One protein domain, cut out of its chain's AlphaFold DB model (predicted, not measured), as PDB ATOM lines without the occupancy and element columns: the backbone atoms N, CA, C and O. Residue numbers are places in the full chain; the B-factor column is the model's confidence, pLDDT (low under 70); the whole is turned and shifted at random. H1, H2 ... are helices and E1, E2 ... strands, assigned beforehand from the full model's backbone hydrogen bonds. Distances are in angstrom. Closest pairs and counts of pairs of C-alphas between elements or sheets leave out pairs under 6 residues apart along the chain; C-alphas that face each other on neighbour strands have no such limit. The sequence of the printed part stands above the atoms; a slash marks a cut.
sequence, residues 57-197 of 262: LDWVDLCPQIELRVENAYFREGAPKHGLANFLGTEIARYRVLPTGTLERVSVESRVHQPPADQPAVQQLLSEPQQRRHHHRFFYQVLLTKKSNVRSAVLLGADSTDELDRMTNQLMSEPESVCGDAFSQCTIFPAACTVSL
ATOM      1  N   LEU A  57       9.491  17.477 -11.025       65.94
ATOM      2  CA  LEU A  57       8.219  17.430 -11.757       65.94
ATOM      3  C   LEU A  57       7.196  18.454 -11.231       65.94
ATOM      4  O   LEU A  57       6.468  19.037 -12.027       65.94
ATOM      5  N   ASP A  58       7.205  18.725  -9.919       75.38
ATOM      6  CA  ASP A  58       6.183  19.539  -9.243       75.38
ATOM      7  C   ASP A  58       6.746  20.764  -8.494       75.38
ATOM      8  O   ASP A  58       6.003  21.459  -7.790       75.38
ATOM      9  N   TRP A  59       8.054  21.039  -8.611       85.44
ATOM     10  CA  TRP A  59       8.725  22.071  -7.811       85.44
ATOM     11  C   TRP A  59       9.895  22.776  -8.504       85.44
ATOM     12  O   TRP A  59      10.505  22.246  -9.432       85.44
ATOM     13  N   VAL A  60      10.244  23.961  -7.991       86.50
ATOM     14  CA  VAL A  60      11.401  24.781  -8.397       86.50
ATOM     15  C   VAL A  60      12.182  25.235  -7.165       86.50
ATOM     16  O   VAL A  60      11.586  25.788  -6.238       86.50
ATOM     17  N   ASP A  61      13.508  25.083  -7.163       92.00
ATOM     18  CA  ASP A  61      14.353  25.801  -6.202       92.00
ATOM     19  C   ASP A  61      14.473  27.265  -6.607       92.00
ATOM     20  O   ASP A  61      14.834  27.595  -7.742       92.00
ATOM     21  N   LEU A  62      14.216  28.157  -5.658       92.19
ATOM     22  CA  LEU A  62      14.316  29.584  -5.906       92.19
ATOM     23  C   LEU A  62      15.791  30.010  -5.973       92.19
ATOM     24  O   LEU A  62      16.627  29.574  -5.183       92.19
ATOM     25  N   CYS A  63      16.118  30.883  -6.926       90.19
ATOM     26  CA  CYS A  63      17.462  31.421  -7.128       90.19
ATOM     27  C   CYS A  63      17.414  32.947  -7.327       90.19
ATOM     28  O   CYS A  63      16.339  33.477  -7.605       90.19
ATOM     29  N   PRO A  64      18.545  33.680  -7.241       91.06
ATOM     30  CA  PRO A  64      18.556  35.153  -7.231       91.06
ATOM     31  C   PRO A  64      17.924  35.870  -8.437       91.06
ATOM     32  O   PRO A  64      17.702  37.081  -8.412       91.06
ATOM     33  N   GLN A  65      17.666  35.147  -9.525       89.44
ATOM     34  CA  GLN A  65      17.024  35.670 -10.734       89.44
ATOM     35  C   GLN A  65      15.508  35.415 -10.754       89.44
ATOM     36  O   GLN A  65      14.859  35.747 -11.745       89.44
ATOM     37  N   ILE A  66      14.960  34.829  -9.689       91.00
ATOM     38  CA  ILE A  66      13.546  34.510  -9.513       91.00
ATOM     39  C   ILE A  66      12.960  35.429  -8.435       91.00
ATOM     40  O   ILE A  66      13.576  35.680  -7.396       91.00
ATOM     41  N   GLU A  67      11.751  35.919  -8.684       94.88
ATOM     42  CA  GLU A  67      10.903  36.565  -7.690       94.88
ATOM     43  C   GLU A  67       9.626  35.733  -7.498       94.88
ATOM     44  O   GLU A  67       9.061  35.190  -8.448       94.88
ATOM     45  N   LEU A  68       9.183  35.599  -6.252       95.50
ATOM     46  CA  LEU A  68       7.919  34.981  -5.885       95.50
ATOM     47  C   LEU A  68       6.848  36.072  -5.844       95.50
ATOM     48  O   LEU A  68       6.952  37.018  -5.058       95.50
ATOM     49  N   ARG A  69       5.807  35.937  -6.662       95.69
ATOM     50  CA  ARG A  69       4.629  36.805  -6.646       95.69
ATOM     51  C   ARG A  69       3.497  36.086  -5.924       95.69
ATOM     52  O   ARG A  69       2.981  35.087  -6.414       95.69
ATOM     53  N   VAL A  70       3.106  36.614  -4.772       95.94
ATOM     54  CA  VAL A  70       2.013  36.104  -3.940       95.94
ATOM     55  C   VAL A  70       0.834  37.053  -4.096       95.94
ATOM     56  O   VAL A  70       0.937  38.219  -3.730       95.94
ATOM     57  N   GLU A  71      -0.272  36.579  -4.655       94.88
ATOM     58  CA  GLU A  71      -1.510  37.343  -4.808       94.88
ATOM     59  C   GLU A  71      -2.604  36.737  -3.939       94.88
ATOM     60  O   GLU A  71      -2.939  35.565  -4.097       94.88
ATOM     61  N   ASN A  72      -3.169  37.520  -3.025       94.56
ATOM     62  CA  ASN A  72      -4.249  37.085  -2.148       94.56
ATOM     63  C   ASN A  72      -5.556  37.786  -2.526       94.56
ATOM     64  O   ASN A  72      -5.587  39.014  -2.636       94.56
ATOM     65  N   ALA A  73      -6.624  37.013  -2.719       93.38
ATOM     66  CA  ALA A  73      -7.969  37.534  -2.930       93.38
ATOM     67  C   ALA A  73      -8.702  37.696  -1.596       93.38
ATOM     68  O   ALA A  73      -8.736  36.768  -0.786       93.38
ATOM     69  N   TYR A  74      -9.331  38.855  -1.401       94.94
ATOM     70  CA  TYR A  74     -10.101  39.153  -0.197       94.94
ATOM     71  C   TYR A  74     -11.597  39.111  -0.459       94.94
ATOM     72  O   TYR A  74     -12.085  39.568  -1.496       94.94
ATOM     73  N   PHE A  75     -12.323  38.605   0.530       94.81
ATOM     74  CA  PHE A  75     -13.774  38.462   0.512       94.81
ATOM     75  C   PHE A  75     -14.384  39.112   1.750       94.81
ATOM     76  O   PHE A  75     -13.692  39.278   2.749       94.81
ATOM     77  N   ARG A  76     -15.673  39.465   1.729       94.31
ATOM     78  CA  ARG A  76     -16.356  39.918   2.958       94.31
ATOM     79  C   ARG A  76     -16.193  38.897   4.087       94.31
ATOM     80  O   ARG A  76     -16.202  37.694   3.835       94.31
ATOM     81  N   GLU A  77     -16.088  39.392   5.315       93.69
ATOM     82  CA  GLU A  77     -15.951  38.563   6.517       93.69
ATOM     83  C   GLU A  77     -17.057  37.506   6.598       93.69
ATOM     84  O   GLU A  77     -18.229  37.785   6.322       93.69
ATOM     85  N   GLY A  78     -16.672  36.273   6.932       90.50
ATOM     86  CA  GLY A  78     -17.592  35.135   7.028       90.50
ATOM     87  C   GLY A  78     -18.153  34.618   5.695       90.50
ATOM     88  O   GLY A  78     -18.877  33.621   5.693       90.50
ATOM     89  N   ALA A  79     -17.833  35.241   4.555       90.94
ATOM     90  CA  ALA A  79     -18.271  34.763   3.250       90.94
ATOM     91  C   ALA A  79     -17.419  33.576   2.757       90.94
ATOM     92  O   ALA A  79     -16.241  33.447   3.111       90.94
ATOM     93  N   PRO A  80     -17.969  32.721   1.876       87.06
ATOM     94  CA  PRO A  80     -17.165  31.736   1.168       87.06
ATOM     95  C   PRO A  80     -16.047  32.414   0.362       87.06
ATOM     96  O   PRO A  80     -16.292  33.354  -0.391       87.06
ATOM     97  N   LYS A  81     -14.815  31.912   0.496       85.81
ATOM     98  CA  LYS A  81     -13.600  32.478  -0.122       85.81
ATOM     99  C   LYS A  81     -13.400  31.991  -1.564       85.81
ATOM    100  O   LYS A  81     -12.331  31.503  -1.922       85.81
ATOM    101  N   HIS A  82     -14.467  32.016  -2.360       80.62
ATOM    102  CA  HIS A  82     -14.464  31.587  -3.757       80.62
ATOM    103  C   HIS A  82     -15.565  32.283  -4.566       80.62
ATOM    104  O   HIS A  82     -16.593  32.693  -4.032       80.62
ATOM    105  N   GLY A  83     -15.366  32.365  -5.884       81.31
ATOM    106  CA  GLY A  83     -16.288  33.043  -6.796       81.31
ATOM    107  C   GLY A  83     -16.142  34.568  -6.776       81.31
ATOM    108  O   GLY A  83     -15.189  35.107  -6.228       81.31
ATOM    109  N   LEU A  84     -17.073  35.269  -7.427       87.44
ATOM    110  CA  LEU A  84     -17.079  36.741  -7.491       87.44
ATOM    111  C   LEU A  84     -18.014  37.377  -6.456       87.44
ATOM    112  O   LEU A  84     -17.912  38.569  -6.169       87.44
ATOM    113  N   ALA A  85     -18.933  36.593  -5.887       89.69
ATOM    114  CA  ALA A  85     -19.804  37.068  -4.824       89.69
ATOM    115  C   ALA A  85     -18.954  37.417  -3.596       89.69
ATOM    116  O   ALA A  85     -18.161  36.603  -3.136       89.69
ATOM    117  N   ASN A  86     -19.134  38.624  -3.060       91.81
ATOM    118  CA  ASN A  86     -18.397  39.146  -1.904       91.81
ATOM    119  C   ASN A  86     -16.898  39.408  -2.121       91.81
ATOM    120  O   ASN A  86     -16.232  39.754  -1.148       91.81
ATOM    121  N   PHE A  87     -16.378  39.292  -3.347       93.19
ATOM    122  CA  PHE A  87     -15.001  39.667  -3.669       93.19
ATOM    123  C   PHE A  87     -14.784  41.170  -3.450       93.19
ATOM    124  O   PHE A  87     -15.570  41.996  -3.920       93.19
ATOM    125  N   LEU A  88     -13.721  41.519  -2.728       94.44
ATOM    126  CA  LEU A  88     -13.379  42.897  -2.369       94.44
ATOM    127  C   LEU A  88     -12.209  43.448  -3.188       94.44
ATOM    128  O   LEU A  88     -12.103  44.659  -3.356       94.44
ATOM    129  N   GLY A  89     -11.338  42.576  -3.695       94.31
ATOM    130  CA  GLY A  89     -10.125  42.943  -4.417       94.31
ATOM    131  C   GLY A  89      -8.963  42.010  -4.080       94.31
ATOM    132  O   GLY A  89      -9.137  40.996  -3.400       94.31
ATOM    133  N   THR A  90      -7.769  42.360  -4.557       95.31
ATOM    134  CA  THR A  90      -6.540  41.599  -4.303       95.31
ATOM    135  C   THR A  90      -5.444  42.458  -3.688       95.31
ATOM    136  O   THR A  90      -5.390  43.677  -3.887       95.31
ATOM    137  N   GLU A  91      -4.542  41.796  -2.973       97.31
ATOM    138  CA  GLU A  91      -3.215  42.323  -2.660       97.31
ATOM    139  C   GLU A  91      -2.146  41.434  -3.273       97.31
ATOM    140  O   GLU A  91      -2.311  40.218  -3.360       97.31
ATOM    141  N   ILE A  92      -1.038  42.043  -3.678       97.12
ATOM    142  CA  ILE A  92       0.094  41.358  -4.289       97.12
ATOM    143  C   ILE A  92       1.348  41.712  -3.496       97.12
ATOM    144  O   ILE A  92       1.720  42.881  -3.431       97.12
ATOM    145  N   ALA A  93       2.033  40.713  -2.948       97.69
ATOM    146  CA  ALA A  93       3.387  40.855  -2.429       97.69
ATOM    147  C   ALA A  93       4.388  40.210  -3.390       97.69
ATOM    148  O   ALA A  93       4.165  39.105  -3.889       97.69
ATOM    149  N   ARG A  94       5.513  40.888  -3.629       97.81
ATOM    150  CA  ARG A  94       6.646  40.322  -4.373       97.81
ATOM    151  C   ARG A  94       7.836  40.113  -3.460       97.81
ATOM    152  O   ARG A  94       8.208  41.021  -2.717       97.81
ATOM    153  N   TYR A  95       8.443  38.939  -3.561       97.81
ATOM    154  CA  TYR A  95       9.637  38.563  -2.817       97.81
ATOM    155  C   TYR A  95      10.753  38.200  -3.780       97.81
ATOM    156  O   TYR A  95      10.582  37.340  -4.636       97.81
ATOM    157  N   ARG A  96      11.911  38.827  -3.632       96.19
ATOM    158  CA  ARG A  96      13.111  38.516  -4.401       96.19
ATOM    159  C   ARG A  96      14.017  37.604  -3.601       96.19
ATOM    160  O   ARG A  96      14.232  37.836  -2.417       96.19
ATOM    161  N   VAL A  97      14.617  36.632  -4.272       95.06
ATOM    162  CA  VAL A  97      15.718  35.855  -3.700       95.06
ATOM    163  C   VAL A  97      17.001  36.689  -3.755       95.06
ATOM    164  O   VAL A  97      17.420  37.148  -4.819       95.06
ATOM    165  N   LEU A  98      17.635  36.907  -2.610       95.62
ATOM    166  CA  LEU A  98      18.925  37.587  -2.512       95.62
ATOM    167  C   LEU A  98      20.081  36.635  -2.868       95.62
ATOM    168  O   LEU A  98      19.902  35.419  -2.855       95.62
ATOM    169  N   PRO A  99      21.301  37.140  -3.139       93.56
ATOM    170  CA  PRO A  99      22.477  36.287  -3.351       93.56
ATOM    171  C   PRO A  99      22.787  35.335  -2.184       93.56
ATOM    172  O   PRO A  99      23.376  34.282  -2.393       93.56
ATOM    173  N   THR A 100      22.369  35.695  -0.968       94.50
ATOM    174  CA  THR A 100      22.432  34.866   0.248       94.50
ATOM    175  C   THR A 100      21.418  33.720   0.260       94.50
ATOM    176  O   THR A 100      21.444  32.907   1.181       94.50
ATOM    177  N   GLY A 101      20.495  33.690  -0.705       93.75
ATOM    178  CA  GLY A 101      19.382  32.750  -0.790       93.75
ATOM    179  C   GLY A 101      18.144  33.141   0.024       93.75
ATOM    180  O   GLY A 101      17.082  32.570  -0.179       93.75
ATOM    181  N   THR A 102      18.238  34.157   0.884       96.75
ATOM    182  CA  THR A 102      17.100  34.664   1.668       96.75
ATOM    183  C   THR A 102      16.101  35.429   0.803       96.75
ATOM    184  O   THR A 102      16.473  36.006  -0.219       96.75
ATOM    185  N   LEU A 103      14.844  35.506   1.239       97.50
ATOM    186  CA  LEU A 103      13.801  36.269   0.558       97.50
ATOM    187  C   LEU A 103      13.700  37.693   1.113       97.50
ATOM    188  O   LEU A 103      13.581  37.901   2.317       97.50
ATOM    189  N   GLU A 104      13.690  38.674   0.218       97.19
ATOM    190  CA  GLU A 104      13.430  40.081   0.511       97.19
ATOM    191  C   GLU A 104      12.088  40.487  -0.091       97.19
ATOM    192  O   GLU A 104      11.867  40.334  -1.292       97.19
ATOM    193  N   ARG A 105      11.193  41.059   0.718       97.62
ATOM    194  CA  ARG A 105       9.954  41.651   0.204       97.62
ATOM    195  C   ARG A 105      10.268  42.945  -0.549       97.62
ATOM    196  O   ARG A 105      10.651  43.940   0.060       97.62
ATOM    197  N   VAL A 106      10.042  42.943  -1.858       96.00
ATOM    198  CA  VAL A 106      10.333  44.068  -2.759       96.00
ATOM    199  C   VAL A 106       9.180  45.062  -2.803       96.00
ATOM    200  O   VAL A 106       9.398  46.271  -2.805       96.00
ATOM    201  N   SER A 107       7.942  44.570  -2.858       96.81
ATOM    202  CA  SER A 107       6.761  45.427  -2.926       96.81
ATOM    203  C   SER A 107       5.524  44.764  -2.338       96.81
ATOM    204  O   SER A 107       5.436  43.537  -2.248       96.81
ATOM    205  N   VAL A 108       4.573  45.612  -1.940       97.00
ATOM    206  CA  VAL A 108       3.190  45.247  -1.634       97.00
ATOM    207  C   VAL A 108       2.291  46.218  -2.390       97.00
ATOM    208  O   VAL A 108       2.418  47.430  -2.233       97.00
ATOM    209  N   GLU A 109       1.408  45.690  -3.225       96.81
ATOM    210  CA  GLU A 109       0.388  46.445  -3.946       96.81
ATOM    211  C   GLU A 109      -0.980  46.027  -3.423       96.81
ATOM    212  O   GLU A 109      -1.281  44.835  -3.389       96.81
ATOM    213  N   SER A 110      -1.816  46.991  -3.040       95.62
ATOM    214  CA  SER A 110      -3.163  46.713  -2.546       95.62
ATOM    215  C   SER A 110      -4.218  47.383  -3.409       95.62
ATOM    216  O   SER A 110      -4.126  48.568  -3.730       95.62
ATOM    217  N   ARG A 111      -5.222  46.598  -3.809       93.19
ATOM    218  CA  ARG A 111      -6.454  47.068  -4.460       93.19
ATOM    219  C   ARG A 111      -7.660  46.957  -3.526       93.19
ATOM    220  O   ARG A 111      -8.795  47.041  -3.984       93.19
ATOM    221  N   VAL A 112      -7.412  46.757  -2.234       91.94
ATOM    222  CA  VAL A 112      -8.420  46.705  -1.176       91.94
ATOM    223  C   VAL A 112      -8.110  47.830  -0.192       91.94
ATOM    224  O   VAL A 112      -6.952  48.100   0.099       91.94
ATOM    225  N   HIS A 113      -9.131  48.524   0.311       85.56
ATOM    226  CA  HIS A 113      -8.902  49.623   1.255       85.56
ATOM    227  C   HIS A 113      -8.321  49.127   2.589       85.56
ATOM    228  O   HIS A 113      -7.393  49.727   3.124       85.56
ATOM    229  N   GLN A 114      -8.856  48.015   3.098       86.88
ATOM    230  CA  GLN A 114      -8.382  47.338   4.298       86.88
ATOM    231  C   GLN A 114      -8.711  45.838   4.211       86.88
ATOM    232  O   GLN A 114      -9.854  45.505   3.875       86.88
ATOM    233  N   PRO A 115      -7.757  44.933   4.507       87.94
ATOM    234  CA  PRO A 115      -8.044  43.510   4.628       87.94
ATOM    235  C   PRO A 115      -9.115  43.237   5.703       87.94
ATOM    236  O   PRO A 115      -9.044  43.824   6.786       87.94
ATOM    237  N   PRO A 116     -10.089  42.354   5.428       92.69
ATOM    238  CA  PRO A 116     -11.013  41.812   6.425       92.69
ATOM    239  C   PRO A 116     -10.280  41.247   7.649       92.69
ATOM    240  O   PRO A 116      -9.221  40.638   7.499       92.69
ATOM    241  N   ALA A 117     -10.843  41.390   8.852       91.62
ATOM    242  CA  ALA A 117     -10.170  40.986  10.092       91.62
ATOM    243  C   ALA A 117      -9.932  39.467  10.194       91.62
ATOM    244  O   ALA A 117      -9.015  39.022  10.884       91.62
ATOM    245  N   ASP A 118     -10.738  38.667   9.491       92.06
ATOM    246  CA  ASP A 118     -10.651  37.204   9.433       92.06
ATOM    247  C   ASP A 118      -9.698  36.678   8.340       92.06
ATOM    248  O   ASP A 118      -9.634  35.466   8.081       92.06
ATOM    249  N   GLN A 119      -8.977  37.575   7.661       92.12
ATOM    250  CA  GLN A 119      -8.077  37.254   6.559       92.12
ATOM    251  C   GLN A 119      -6.715  37.931   6.766       92.12
ATOM    252  O   GLN A 119      -6.643  39.151   6.897       92.12
ATOM    253  N   PRO A 120      -5.611  37.161   6.775       92.31
ATOM    254  CA  PRO A 120      -4.285  37.742   6.926       92.31
ATOM    255  C   PRO A 120      -3.947  38.622   5.720       92.31
ATOM    256  O   PRO A 120      -4.322  38.307   4.587       92.31
ATOM    257  N   ALA A 121      -3.188  39.690   5.963       94.19
ATOM    258  CA  ALA A 121      -2.636  40.502   4.888       94.19
ATOM    259  C   ALA A 121      -1.652  39.672   4.040       94.19
ATOM    260  O   ALA A 121      -0.983  38.775   4.564       94.19
ATOM    261  N   VAL A 122      -1.493  39.978   2.749       94.88
ATOM    262  CA  VAL A 122      -0.713  39.124   1.829       94.88
ATOM    263  C   VAL A 122       0.735  38.951   2.291       94.88
ATOM    264  O   VAL A 122       1.309  37.869   2.206       94.88
ATOM    265  N   GLN A 123       1.316  39.999   2.872       94.62
ATOM    266  CA  GLN A 123       2.683  40.000   3.373       94.62
ATOM    267  C   GLN A 123       2.881  39.199   4.666       94.62
ATOM    268  O   GLN A 123       4.023  38.972   5.059       94.62
ATOM    269  N   GLN A 124       1.791  38.818   5.337       93.88
ATOM    270  CA  GLN A 124       1.799  37.970   6.530       93.88
ATOM    271  C   GLN A 124       1.715  36.482   6.171       93.88
ATOM    272  O   GLN A 124       2.003  35.645   7.021       93.88
ATOM    273  N   LEU A 125       1.366  36.145   4.920       93.00
ATOM    274  CA  LEU A 125       1.319  34.755   4.453       93.00
ATOM    275  C   LEU A 125       2.698  34.095   4.455       93.00
ATOM    276  O   LEU A 125       2.789  32.880   4.577       93.00
ATOM    277  N   LEU A 126       3.765  34.887   4.341       93.50
ATOM    278  CA  LEU A 126       5.137  34.409   4.401       93.50
ATOM    279  C   LEU A 126       5.830  34.965   5.647       93.50
ATOM    280  O   LEU A 126       6.167  36.147   5.704       93.50
ATOM    281  N   SER A 127       6.051  34.112   6.645       92.56
ATOM    282  CA  SER A 127       6.622  34.520   7.934       92.56
ATOM    283  C   SER A 127       8.079  34.993   7.810       92.56
ATOM    284  O   SER A 127       8.820  34.552   6.931       92.56
ATOM    285  N   GLU A 128       8.530  35.874   8.707       93.06
ATOM    286  CA  GLU A 128       9.935  36.310   8.701       93.06
ATOM    287  C   GLU A 128      10.945  35.167   8.897       93.06
ATOM    288  O   GLU A 128      11.965  35.174   8.205       93.06
ATOM    289  N   PRO A 129      10.722  34.175   9.791       93.94
ATOM    290  CA  PRO A 129      11.613  33.020   9.879       93.94
ATOM    291  C   PRO A 129      11.765  32.288   8.545       93.94
ATOM    292  O   PRO A 129      12.886  31.948   8.178       93.94
ATOM    293  N   GLN A 130      10.672  32.118   7.790       94.44
ATOM    294  CA  GLN A 130      10.715  31.486   6.474       94.44
ATOM    295  C   GLN A 130      11.496  32.331   5.460       94.44
ATOM    296  O   GLN A 130      12.285  31.798   4.678       94.44
ATOM    297  N   GLN A 131      11.330  33.657   5.489       95.81
ATOM    298  CA  GLN A 131      12.070  34.574   4.614       95.81
ATOM    299  C   GLN A 131      13.586  34.530   4.861       95.81
ATOM    300  O   GLN A 131      14.366  34.673   3.922       95.81
ATOM    301  N   ARG A 132      14.011  34.297   6.110       96.19
ATOM    302  CA  ARG A 132      15.425  34.262   6.521       96.19
ATOM    303  C   ARG A 132      16.162  32.956   6.194       96.19
ATOM    304  O   ARG A 132      17.370  32.908   6.395       96.19
ATOM    305  N   ARG A 133      15.479  31.919   5.697       96.19
ATOM    306  CA  ARG A 133      16.121  30.664   5.263       96.19
ATOM    307  C   ARG A 133      16.983  30.883   4.021       96.19
ATOM    308  O   ARG A 133      16.706  31.776   3.232       96.19
ATOM    309  N   HIS A 134      18.025  30.076   3.845       95.81
ATOM    310  CA  HIS A 134      18.997  30.245   2.755       95.81
ATOM    311  C   HIS A 134      18.647  29.464   1.489       95.81
ATOM    312  O   HIS A 134      19.183  29.739   0.417       95.81
ATOM    313  N   HIS A 135      17.768  28.475   1.599       96.12
ATOM    314  CA  HIS A 135      17.345  27.669   0.469       96.12
ATOM    315  C   HIS A 135      15.835  27.535   0.480       96.12
ATOM    316  O   HIS A 135      15.255  27.179   1.505       96.12
ATOM    317  N   HIS A 136      15.209  27.774  -0.670       96.31
ATOM    318  CA  HIS A 136      13.765  27.662  -0.818       96.31
ATOM    319  C   HIS A 136      13.395  26.773  -1.989       96.31
ATOM    320  O   HIS A 136      13.990  26.875  -3.061       96.31
ATOM    321  N   ARG A 137      12.353  25.964  -1.794       94.69
ATOM    322  CA  ARG A 137      11.738  25.141  -2.837       94.69
ATOM    323  C   ARG A 137      10.250  25.417  -2.887       94.69
ATOM    324  O   ARG A 137       9.544  25.243  -1.895       94.69
ATOM    325  N   PHE A 138       9.790  25.870  -4.041       92.38
ATOM    326  CA  PHE A 138       8.395  26.188  -4.290       92.38
ATOM    327  C   PHE A 138       7.708  25.041  -5.027       92.38
ATOM    328  O   PHE A 138       8.194  24.601  -6.066       92.38
ATOM    329  N   PHE A 139       6.568  24.602  -4.506       88.75
ATOM    330  CA  PHE A 139       5.690  23.598  -5.093       88.75
ATOM    331  C   PHE A 139       4.412  24.280  -5.572       88.75
ATOM    332  O   PHE A 139       3.712  24.932  -4.793       88.75
ATOM    333  N   TYR A 140       4.087  24.099  -6.849       76.44
ATOM    334  CA  TYR A 140       2.936  24.756  -7.476       76.44
ATOM    335  C   TYR A 140       1.602  24.210  -6.978       76.44
ATOM    336  O   TYR A 140       0.616  24.941  -6.887       76.44
ATOM    337  N   GLN A 141       1.557  22.905  -6.704       71.12
ATOM    338  CA  GLN A 141       0.326  22.223  -6.360       71.12
ATOM    339  C   GLN A 141       0.605  20.971  -5.524       71.12
ATOM    340  O   GLN A 141       0.992  19.935  -6.053       71.12
ATOM    341  N   VAL A 142       0.362  21.053  -4.217       59.25
ATOM    342  CA  VAL A 142       0.478  19.928  -3.279       59.25
ATOM    343  C   VAL A 142      -0.908  19.564  -2.766       59.25
ATOM    344  O   VAL A 142      -1.653  20.424  -2.293       59.25
ATOM    345  N   LEU A 143      -1.264  18.281  -2.856       61.44
ATOM    346  CA  LEU A 143      -2.475  17.752  -2.236       61.44
ATOM    347  C   LEU A 143      -2.207  17.513  -0.747       61.44
ATOM    348  O   LEU A 143      -1.557  16.534  -0.391       61.44
ATOM    349  N   LEU A 144      -2.704  18.401   0.115       58.31
ATOM    350  CA  LEU A 144      -2.386  18.357   1.547       58.31
ATOM    351  C   LEU A 144      -3.241  17.360   2.328       58.31
ATOM    352  O   LEU A 144      -2.744  16.754   3.266       58.31
ATOM    353  N   THR A 145      -4.495  17.129   1.921       59.00
ATOM    354  CA  THR A 145      -5.310  16.065   2.522       59.00
ATOM    355  C   THR A 145      -6.029  15.240   1.457       59.00
ATOM    356  O   THR A 145      -6.673  15.767   0.544       59.00
ATOM    357  N   LYS A 146      -5.977  13.910   1.605       54.47
ATOM    358  CA  LYS A 146      -6.717  12.971   0.741       54.47
ATOM    359  C   LYS A 146      -8.238  13.048   0.942       54.47
ATOM    360  O   LYS A 146      -8.981  12.573   0.092       54.47
ATOM    361  N   LYS A 147      -8.702  13.616   2.064       50.00
ATOM    362  CA  LYS A 147     -10.129  13.703   2.423       50.00
ATOM    363  C   LYS A 147     -10.802  14.986   1.932       50.00
ATOM    364  O   LYS A 147     -11.978  14.936   1.595       50.00
ATOM    365  N   SER A 148     -10.089  16.116   1.889       52.66
ATOM    366  CA  SER A 148     -10.644  17.415   1.473       52.66
ATOM    367  C   SER A 148     -10.234  17.857   0.066       52.66
ATOM    368  O   SER A 148     -10.745  18.867  -0.409       52.66
ATOM    369  N   ASN A 149      -9.349  17.119  -0.623       53.47
ATOM    370  CA  ASN A 149      -8.864  17.436  -1.975       53.47
ATOM    371  C   ASN A 149      -8.288  18.859  -2.137       53.47
ATOM    372  O   ASN A 149      -8.207  19.376  -3.254       53.47
ATOM    373  N   VAL A 150      -7.864  19.505  -1.046       59.94
ATOM    374  CA  VAL A 150      -7.306  20.859  -1.111       59.94
ATOM    375  C   VAL A 150      -5.907  20.785  -1.710       59.94
ATOM    376  O   VAL A 150      -4.994  20.179  -1.143       59.94
ATOM    377  N   ARG A 151      -5.774  21.393  -2.887       64.56
ATOM    378  CA  ARG A 151      -4.510  21.583  -3.582       64.56
ATOM    379  C   ARG A 151      -4.010  22.993  -3.291       64.56
ATOM    380  O   ARG A 151      -4.639  23.952  -3.732       64.56
ATOM    381  N   SER A 152      -2.901  23.106  -2.574       73.50
ATOM    382  CA  SER A 152      -2.298  24.391  -2.215       73.50
ATOM    383  C   SER A 152      -0.893  24.502  -2.779       73.50
ATOM    384  O   SER A 152      -0.190  23.503  -2.923       73.50
ATOM    385  N   ALA A 153      -0.473  25.729  -3.069       86.88
ATOM    386  CA  ALA A 153       0.937  26.001  -3.278       86.88
ATOM    387  C   ALA A 153       1.671  25.903  -1.931       86.88
ATOM    388  O   ALA A 153       1.117  26.265  -0.886       86.88
ATOM    389  N   VAL A 154       2.909  25.416  -1.956       90.62
ATOM    390  CA  VAL A 154       3.736  25.238  -0.756       90.62
ATOM    391  C   VAL A 154       5.120  25.816  -1.001       90.62
ATOM    392  O   VAL A 154       5.705  25.617  -2.061       90.62
ATOM    393  N   LEU A 155       5.664  26.520  -0.013       94.25
ATOM    394  CA  LEU A 155       7.061  26.937  -0.004       94.25
ATOM    395  C   LEU A 155       7.779  26.270   1.165       94.25
ATOM    396  O   LEU A 155       7.431  26.514   2.318       94.25
ATOM    397  N   LEU A 156       8.807  25.483   0.860       95.38
ATOM    398  CA  LEU A 156       9.756  24.979   1.845       95.38
ATOM    399  C   LEU A 156      10.955  25.920   1.951       95.38
ATOM    400  O   LEU A 156      11.364  26.516   0.954       95.38
ATOM    401  N   GLY A 157      11.508  26.032   3.154       96.19
ATOM    402  CA  GLY A 157      12.653  26.863   3.491       96.19
ATOM    403  C   GLY A 157      13.583  26.112   4.439       96.19
ATOM    404  O   GLY A 157      13.139  25.614   5.468       96.19
ATOM    405  N   ALA A 158      14.867  26.042   4.105       95.75
ATOM    406  CA  ALA A 158      15.872  25.292   4.853       95.75
ATOM    407  C   ALA A 158      17.210  26.042   4.919       95.75
ATOM    408  O   ALA A 158      17.466  26.963   4.134       95.75
ATOM    409  N   ASP A 159      18.081  25.629   5.840       93.88
ATOM    410  CA  ASP A 159      19.426  26.210   5.979       93.88
ATOM    411  C   ASP A 159      20.464  25.473   5.122       93.88
ATOM    412  O   ASP A 159      21.576  25.959   4.931       93.88
ATOM    413  N   SER A 160      20.097  24.319   4.555       94.56
ATOM    414  CA  SER A 160      20.930  23.559   3.621       94.56
ATOM    415  C   SER A 160      20.104  22.889   2.522       94.56
ATOM    416  O   SER A 160      18.903  22.653   2.671       94.56
ATOM    417  N   THR A 161      20.763  22.546   1.414       91.88
ATOM    418  CA  THR A 161      20.137  21.775   0.325       91.88
ATOM    419  C   THR A 161      19.777  20.349   0.750       91.88
ATOM    420  O   THR A 161      18.683  19.896   0.430       91.88
ATOM    421  N   ASP A 162      20.607  19.689   1.564       94.56
ATOM    422  CA  ASP A 162      20.317  18.348   2.097       94.56
ATOM    423  C   ASP A 162      19.066  18.326   2.990       94.56
ATOM    424  O   ASP A 162      18.262  17.394   2.952       94.56
ATOM    425  N   GLU A 163      18.877  19.354   3.822       94.19
ATOM    426  CA  GLU A 163      17.654  19.510   4.612       94.19
ATOM    427  C   GLU A 163      16.436  19.732   3.713       94.19
ATOM    428  O   GLU A 163      15.417  19.067   3.901       94.19
ATOM    429  N   LEU A 164      16.564  20.587   2.696       93.19
ATOM    430  CA  LEU A 164      15.500  20.844   1.729       93.19
ATOM    431  C   LEU A 164      15.088  19.572   0.972       93.19
ATOM    432  O   LEU A 164      13.896  19.327   0.776       93.19
ATOM    433  N   ASP A 165      16.051  18.733   0.586       92.25
ATOM    434  CA  ASP A 165      15.803  17.461  -0.096       92.25
ATOM    435  C   ASP A 165      15.132  16.434   0.828       92.25
ATOM    436  O   ASP A 165      14.169  15.778   0.422       92.25
ATOM    437  N   ARG A 166      15.550  16.342   2.099       92.38
ATOM    438  CA  ARG A 166      14.856  15.511   3.103       92.38
ATOM    439  C   ARG A 166      13.408  15.953   3.295       92.38
ATOM    440  O   ARG A 166      12.511  15.115   3.212       92.38
ATOM    441  N   MET A 167      13.177  17.251   3.493       92.31
ATOM    442  CA  MET A 167      11.829  17.807   3.644       92.31
ATOM    443  C   MET A 167      10.982  17.603   2.388       92.31
ATOM    444  O   MET A 167       9.787  17.354   2.488       92.31
ATOM    445  N   THR A 168      11.589  17.671   1.203       90.50
ATOM    446  CA  THR A 168      10.900  17.403  -0.067       90.50
ATOM    447  C   THR A 168      10.392  15.972  -0.119       90.50
ATOM    448  O   THR A 168       9.221  15.751  -0.408       90.50
ATOM    449  N   ASN A 169      11.241  15.000   0.214       89.44
ATOM    450  CA  ASN A 169      10.835  13.597   0.243       89.44
ATOM    451  C   ASN A 169       9.701  13.362   1.250       89.44
ATOM    452  O   ASN A 169       8.729  12.684   0.921       89.44
ATOM    453  N   GLN A 170       9.788  13.974   2.436       88.62
ATOM    454  CA  GLN A 170       8.739  13.902   3.454       88.62
ATOM    455  C   GLN A 170       7.434  14.567   3.002       88.62
ATOM    456  O   GLN A 170       6.371  13.982   3.179       88.62
ATOM    457  N   LEU A 171       7.494  15.742   2.364       86.56
ATOM    458  CA  LEU A 171       6.319  16.441   1.838       86.56
ATOM    459  C   LEU A 171       5.591  15.584   0.796       86.56
ATOM    460  O   LEU A 171       4.365  15.540   0.791       86.56
ATOM    461  N   MET A 172       6.333  14.886  -0.067       83.31
ATOM    462  CA  MET A 172       5.751  14.035  -1.108       83.31
ATOM    463  C   MET A 172       5.133  12.744  -0.551       83.31
ATOM    464  O   MET A 172       4.187  12.223  -1.144       83.31
ATOM    465  N   SER A 173       5.637  12.216   0.570       84.12
ATOM    466  CA  SER A 173       5.097  11.002   1.199       84.12
ATOM    467  C   SER A 173       3.990  11.278   2.219       84.12
ATOM    468  O   SER A 173       2.993  10.558   2.259       84.12
ATOM    469  N   GLU A 174       4.168  12.305   3.048       83.38
ATOM    470  CA  GLU A 174       3.333  12.630   4.205       83.38
ATOM    471  C   GLU A 174       3.306  14.159   4.434       83.38
ATOM    472  O   GLU A 174       3.992  14.672   5.321       83.38
ATOM    473  N   PRO A 175       2.519  14.919   3.644       79.75
ATOM    474  CA  PRO A 175       2.561  16.384   3.658       79.75
ATOM    475  C   PRO A 175       2.313  17.029   5.030       79.75
ATOM    476  O   PRO A 175       2.950  18.023   5.383       79.75
ATOM    477  N   GLU A 176       1.412  16.442   5.822       78.19
ATOM    478  CA  GLU A 176       1.041  16.929   7.158       78.19
ATOM    479  C   GLU A 176       2.215  16.866   8.156       78.19
ATOM    480  O   GLU A 176       2.245  17.637   9.113       78.19
ATOM    481  N   SER A 177       3.220  16.013   7.908       77.56
ATOM    482  CA  SER A 177       4.413  15.881   8.760       77.56
ATOM    483  C   SER A 177       5.413  17.038   8.615       77.56
ATOM    484  O   SER A 177       6.198  17.281   9.528       77.56
ATOM    485  N   VAL A 178       5.383  17.757   7.485       77.00
ATOM    486  CA  VAL A 178       6.324  18.851   7.164       77.00
ATOM    487  C   VAL A 178       5.666  20.222   7.299       77.00
ATOM    488  O   VAL A 178       6.330  21.209   7.610       77.00
ATOM    489  N   CYS A 179       4.355  20.294   7.065       79.44
ATOM    490  CA  CYS A 179       3.613  21.545   6.956       79.44
ATOM    491  C   CYS A 179       2.486  21.675   7.992       79.44
ATOM    492  O   CYS A 179       1.385  22.109   7.665       79.44
ATOM    493  N   GLY A 180       2.757  21.296   9.242       70.19
ATOM    494  CA  GLY A 180       1.874  21.557  10.386       70.19
ATOM    495  C   GLY A 180       2.134  22.909  11.069       70.19
ATOM    496  O   GLY A 180       3.153  23.554  10.824       70.19
ATOM    497  N   ASP A 181       1.253  23.299  11.995       64.75
ATOM    498  CA  ASP A 181       1.274  24.603  12.693       64.75
ATOM    499  C   ASP A 181       2.592  24.918  13.433       64.75
ATOM    500  O   ASP A 181       2.902  26.076  13.710       64.75
ATOM    501  N   ALA A 182       3.395  23.896  13.746       63.53
ATOM    502  CA  ALA A 182       4.668  24.033  14.452       63.53
ATOM    503  C   ALA A 182       5.879  24.311  13.535       63.53
ATOM    504  O   ALA A 182       6.966  24.620  14.029       63.53
ATOM    505  N   PHE A 183       5.736  24.197  12.210       75.69
ATOM    506  CA  PHE A 183       6.878  24.180  11.293       75.69
ATOM    507  C   PHE A 183       7.079  25.517  10.584       75.69
ATOM    508  O   PHE A 183       6.549  25.774   9.509       75.69
ATOM    509  N   SER A 184       7.959  26.350  11.145       83.50
ATOM    510  CA  SER A 184       8.364  27.633  10.538       83.50
ATOM    511  C   SER A 184       9.058  27.517   9.170       83.50
ATOM    512  O   SER A 184       9.267  28.534   8.517       83.50
ATOM    513  N   GLN A 185       9.436  26.297   8.775       89.69
ATOM    514  CA  GLN A 185      10.161  25.948   7.550       89.69
ATOM    515  C   GLN A 185       9.232  25.642   6.362       89.69
ATOM    516  O   GLN A 185       9.698  25.486   5.231       89.69
ATOM    517  N   CYS A 186       7.919  25.542   6.598       91.50
ATOM    518  CA  CYS A 186       6.925  25.343   5.553       91.50
ATOM    519  C   CYS A 186       5.888  26.470   5.570       91.50
ATOM    520  O   CYS A 186       5.404  26.897   6.613       91.50
ATOM    521  N   THR A 187       5.520  26.954   4.389       92.12
ATOM    522  CA  THR A 187       4.385  27.855   4.193       92.12
ATOM    523  C   THR A 187       3.394  27.203   3.248       92.12
ATOM    524  O   THR A 187       3.710  26.971   2.083       92.12
ATOM    525  N   ILE A 188       2.191  26.935   3.753       89.94
ATOM    526  CA  ILE A 188       1.036  26.559   2.939       89.94
ATOM    527  C   ILE A 188       0.298  27.838   2.564       89.94
ATOM    528  O   ILE A 188      -0.181  28.565   3.436       89.94
ATOM    529  N   PHE A 189       0.159  28.098   1.268       88.19
ATOM    530  CA  PHE A 189      -0.638  29.229   0.817       88.19
ATOM    531  C   PHE A 189      -2.137  28.883   0.858       88.19
ATOM    532  O   PHE A 189      -2.531  27.789   0.427       88.19
ATOM    533  N   PRO A 190      -2.996  29.791   1.366       86.62
ATOM    534  CA  PRO A 190      -4.440  29.582   1.382       86.62
ATOM    535  C   PRO A 190      -5.003  29.360  -0.025       86.62
ATOM    536  O   PRO A 190      -4.479  29.893  -0.996       86.62
ATOM    537  N   ALA A 191      -6.135  28.662  -0.141       80.19
ATOM    538  CA  ALA A 191      -6.787  28.421  -1.436       80.19
ATOM    539  C   ALA A 191      -7.225  29.709  -2.170       80.19
ATOM    540  O   ALA A 191      -7.350  29.710  -3.390       80.19
ATOM    541  N   ALA A 192      -7.443  30.805  -1.436       83.88
ATOM    542  CA  ALA A 192      -7.737  32.127  -1.998       83.88
ATOM    543  C   ALA A 192      -6.487  32.850  -2.546       83.88
ATOM    544  O   ALA A 192      -6.589  33.967  -3.056       83.88
ATOM    545  N   CYS A 193      -5.311  32.230  -2.427       86.69
ATOM    546  CA  CYS A 193      -4.036  32.792  -2.827       86.69
ATOM    547  C   CYS A 193      -3.514  32.113  -4.098       86.69
ATOM    548  O   CYS A 193      -3.512  30.889  -4.224       86.69
ATOM    549  N   THR A 194      -3.043  32.923  -5.040       87.44
ATOM    550  CA  THR A 194      -2.297  32.474  -6.215       87.44
ATOM    551  C   THR A 194      -0.836  32.838  -6.028       87.44
ATOM    552  O   THR A 194      -0.505  34.002  -5.809       87.44
ATOM    553  N   VAL A 195       0.047  31.849  -6.147       90.44
ATOM    554  CA  VAL A 195       1.493  32.064  -6.086       90.44
ATOM    555  C   VAL A 195       2.108  31.705  -7.424       90.44
ATOM    556  O   VAL A 195       1.899  30.609  -7.941       90.44
ATOM    557  N   SER A 196       2.857  32.640  -7.992       89.50
ATOM    558  CA  SER A 196       3.546  32.464  -9.263       89.50
ATOM    559  C   SER A 196       5.010  32.871  -9.158       89.50
ATOM    560  O   SER A 196       5.412  33.631  -8.276       89.50
ATOM    561  N   LEU A 197       5.819  32.338 -10.069       91.06
ATOM    562  CA  LEU A 197       7.215  32.719 -10.215       91.06
ATOM    563  C   LEU A 197       7.341  33.767 -11.318       91.06
ATOM    564  O   LEU A 197       6.735  33.637 -12.383       91.06
TER     565      LEU A 197
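Overview. This is residues 57 to 197 of the 262 residues of an uncharacterized protein of Acidobacteria bacterium (UniProt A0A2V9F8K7). Two twisted sheets of four strands each make a partial sandwich: E8, an edge of the larger sheet E4 E3 E2 E8, passes over E5 and E6 of the sheet E1 E5 E6 E7. H2 covers E5 and E6 on the face away from E8, and the unnamed residues 111 to 127 run back from E4 to H1 over the larger sheet. The printed part has 141 residues with three named helices and eight named strands, in the order E1 E2 E3 E4 H1 E5 E6 H2 H3 E7 E8; both sheets are antiparallel and the class is mixed, helices and strands. It is compact, with a radius of gyration of the C-alphas of 15.1 A and spans of 44 by 37 by 27 A.

Along the chain. In the larger sheet, E4 is residues 103 to 110, 20.2 A long; E3 is 87 to 97, 31.0 A; E2 is 66 to 75, 29.4 A; E8 is 193 to 197, 13.5 A, ending at C-alpha 197 (7.215, 32.719, -10.215). In the other sheet, E1 is residues 59 to 61, from C-alpha 59 at (8.725, 22.071, -7.811); E5 is 135 to 143, 22.3 A; E6 is 151 to 158, 22.4 A; E7 is 186 to 188. H1 is residues 128 to 131, H2 is 161 to 173, 18.5 A, and H3 is 175 to 178. E4 bends by 53 degrees at residue 106, and E5 by 72 degrees at residue 140.

Arrangement. E2, E3 and E4 form a meander, each strand the antiparallel neighbour of the one before. N 70 and O 93 are 2.8 A apart between E2 and E3, as are N 106 and O 94 between E4 and E3, and N 69 and O 196 between E2 and E8. The facing parts of the two sheets are 10.5 A apart, centre to centre; the closest C-alphas of E6 and E8, Ala 153 and Val 195, are 6.7 A apart. In the second sheet, N 60 and O 138 are 2.9 A apart between E1 and E5, N 139 and O 154 are 2.8 A apart between E5 and E6, and N 155 and O 187 are 2.9 A apart between E6 and E7, each pair within hydrogen-bond range. H2 lies over E5 and E6 at a height over the sheet of 8.7 A and runs along the strands, at 17 degrees to E6 on the local plane. H2 touches H3 with residues 167 to 171 alone; their closest C-alphas, Leu 171 and Val 178, are 5.8 A apart. H3 only grazes this sheet, and H1 only grazes both. Every O i to N i+4 pair in H2 is within hydrogen-bond range; H1 and H3 are too short for such a pair.

Size, cuts and confidence. The C-alphas farthest apart, those of Ala 85 and Asp 162, are 44.8 A apart. The printed part has no cut; the links E2 to E3 and E4 to H1 are long. The mean pLDDT of the printed part is 87.8, and it is under 70 at residues 57, 142 to 151 and 181 to 182.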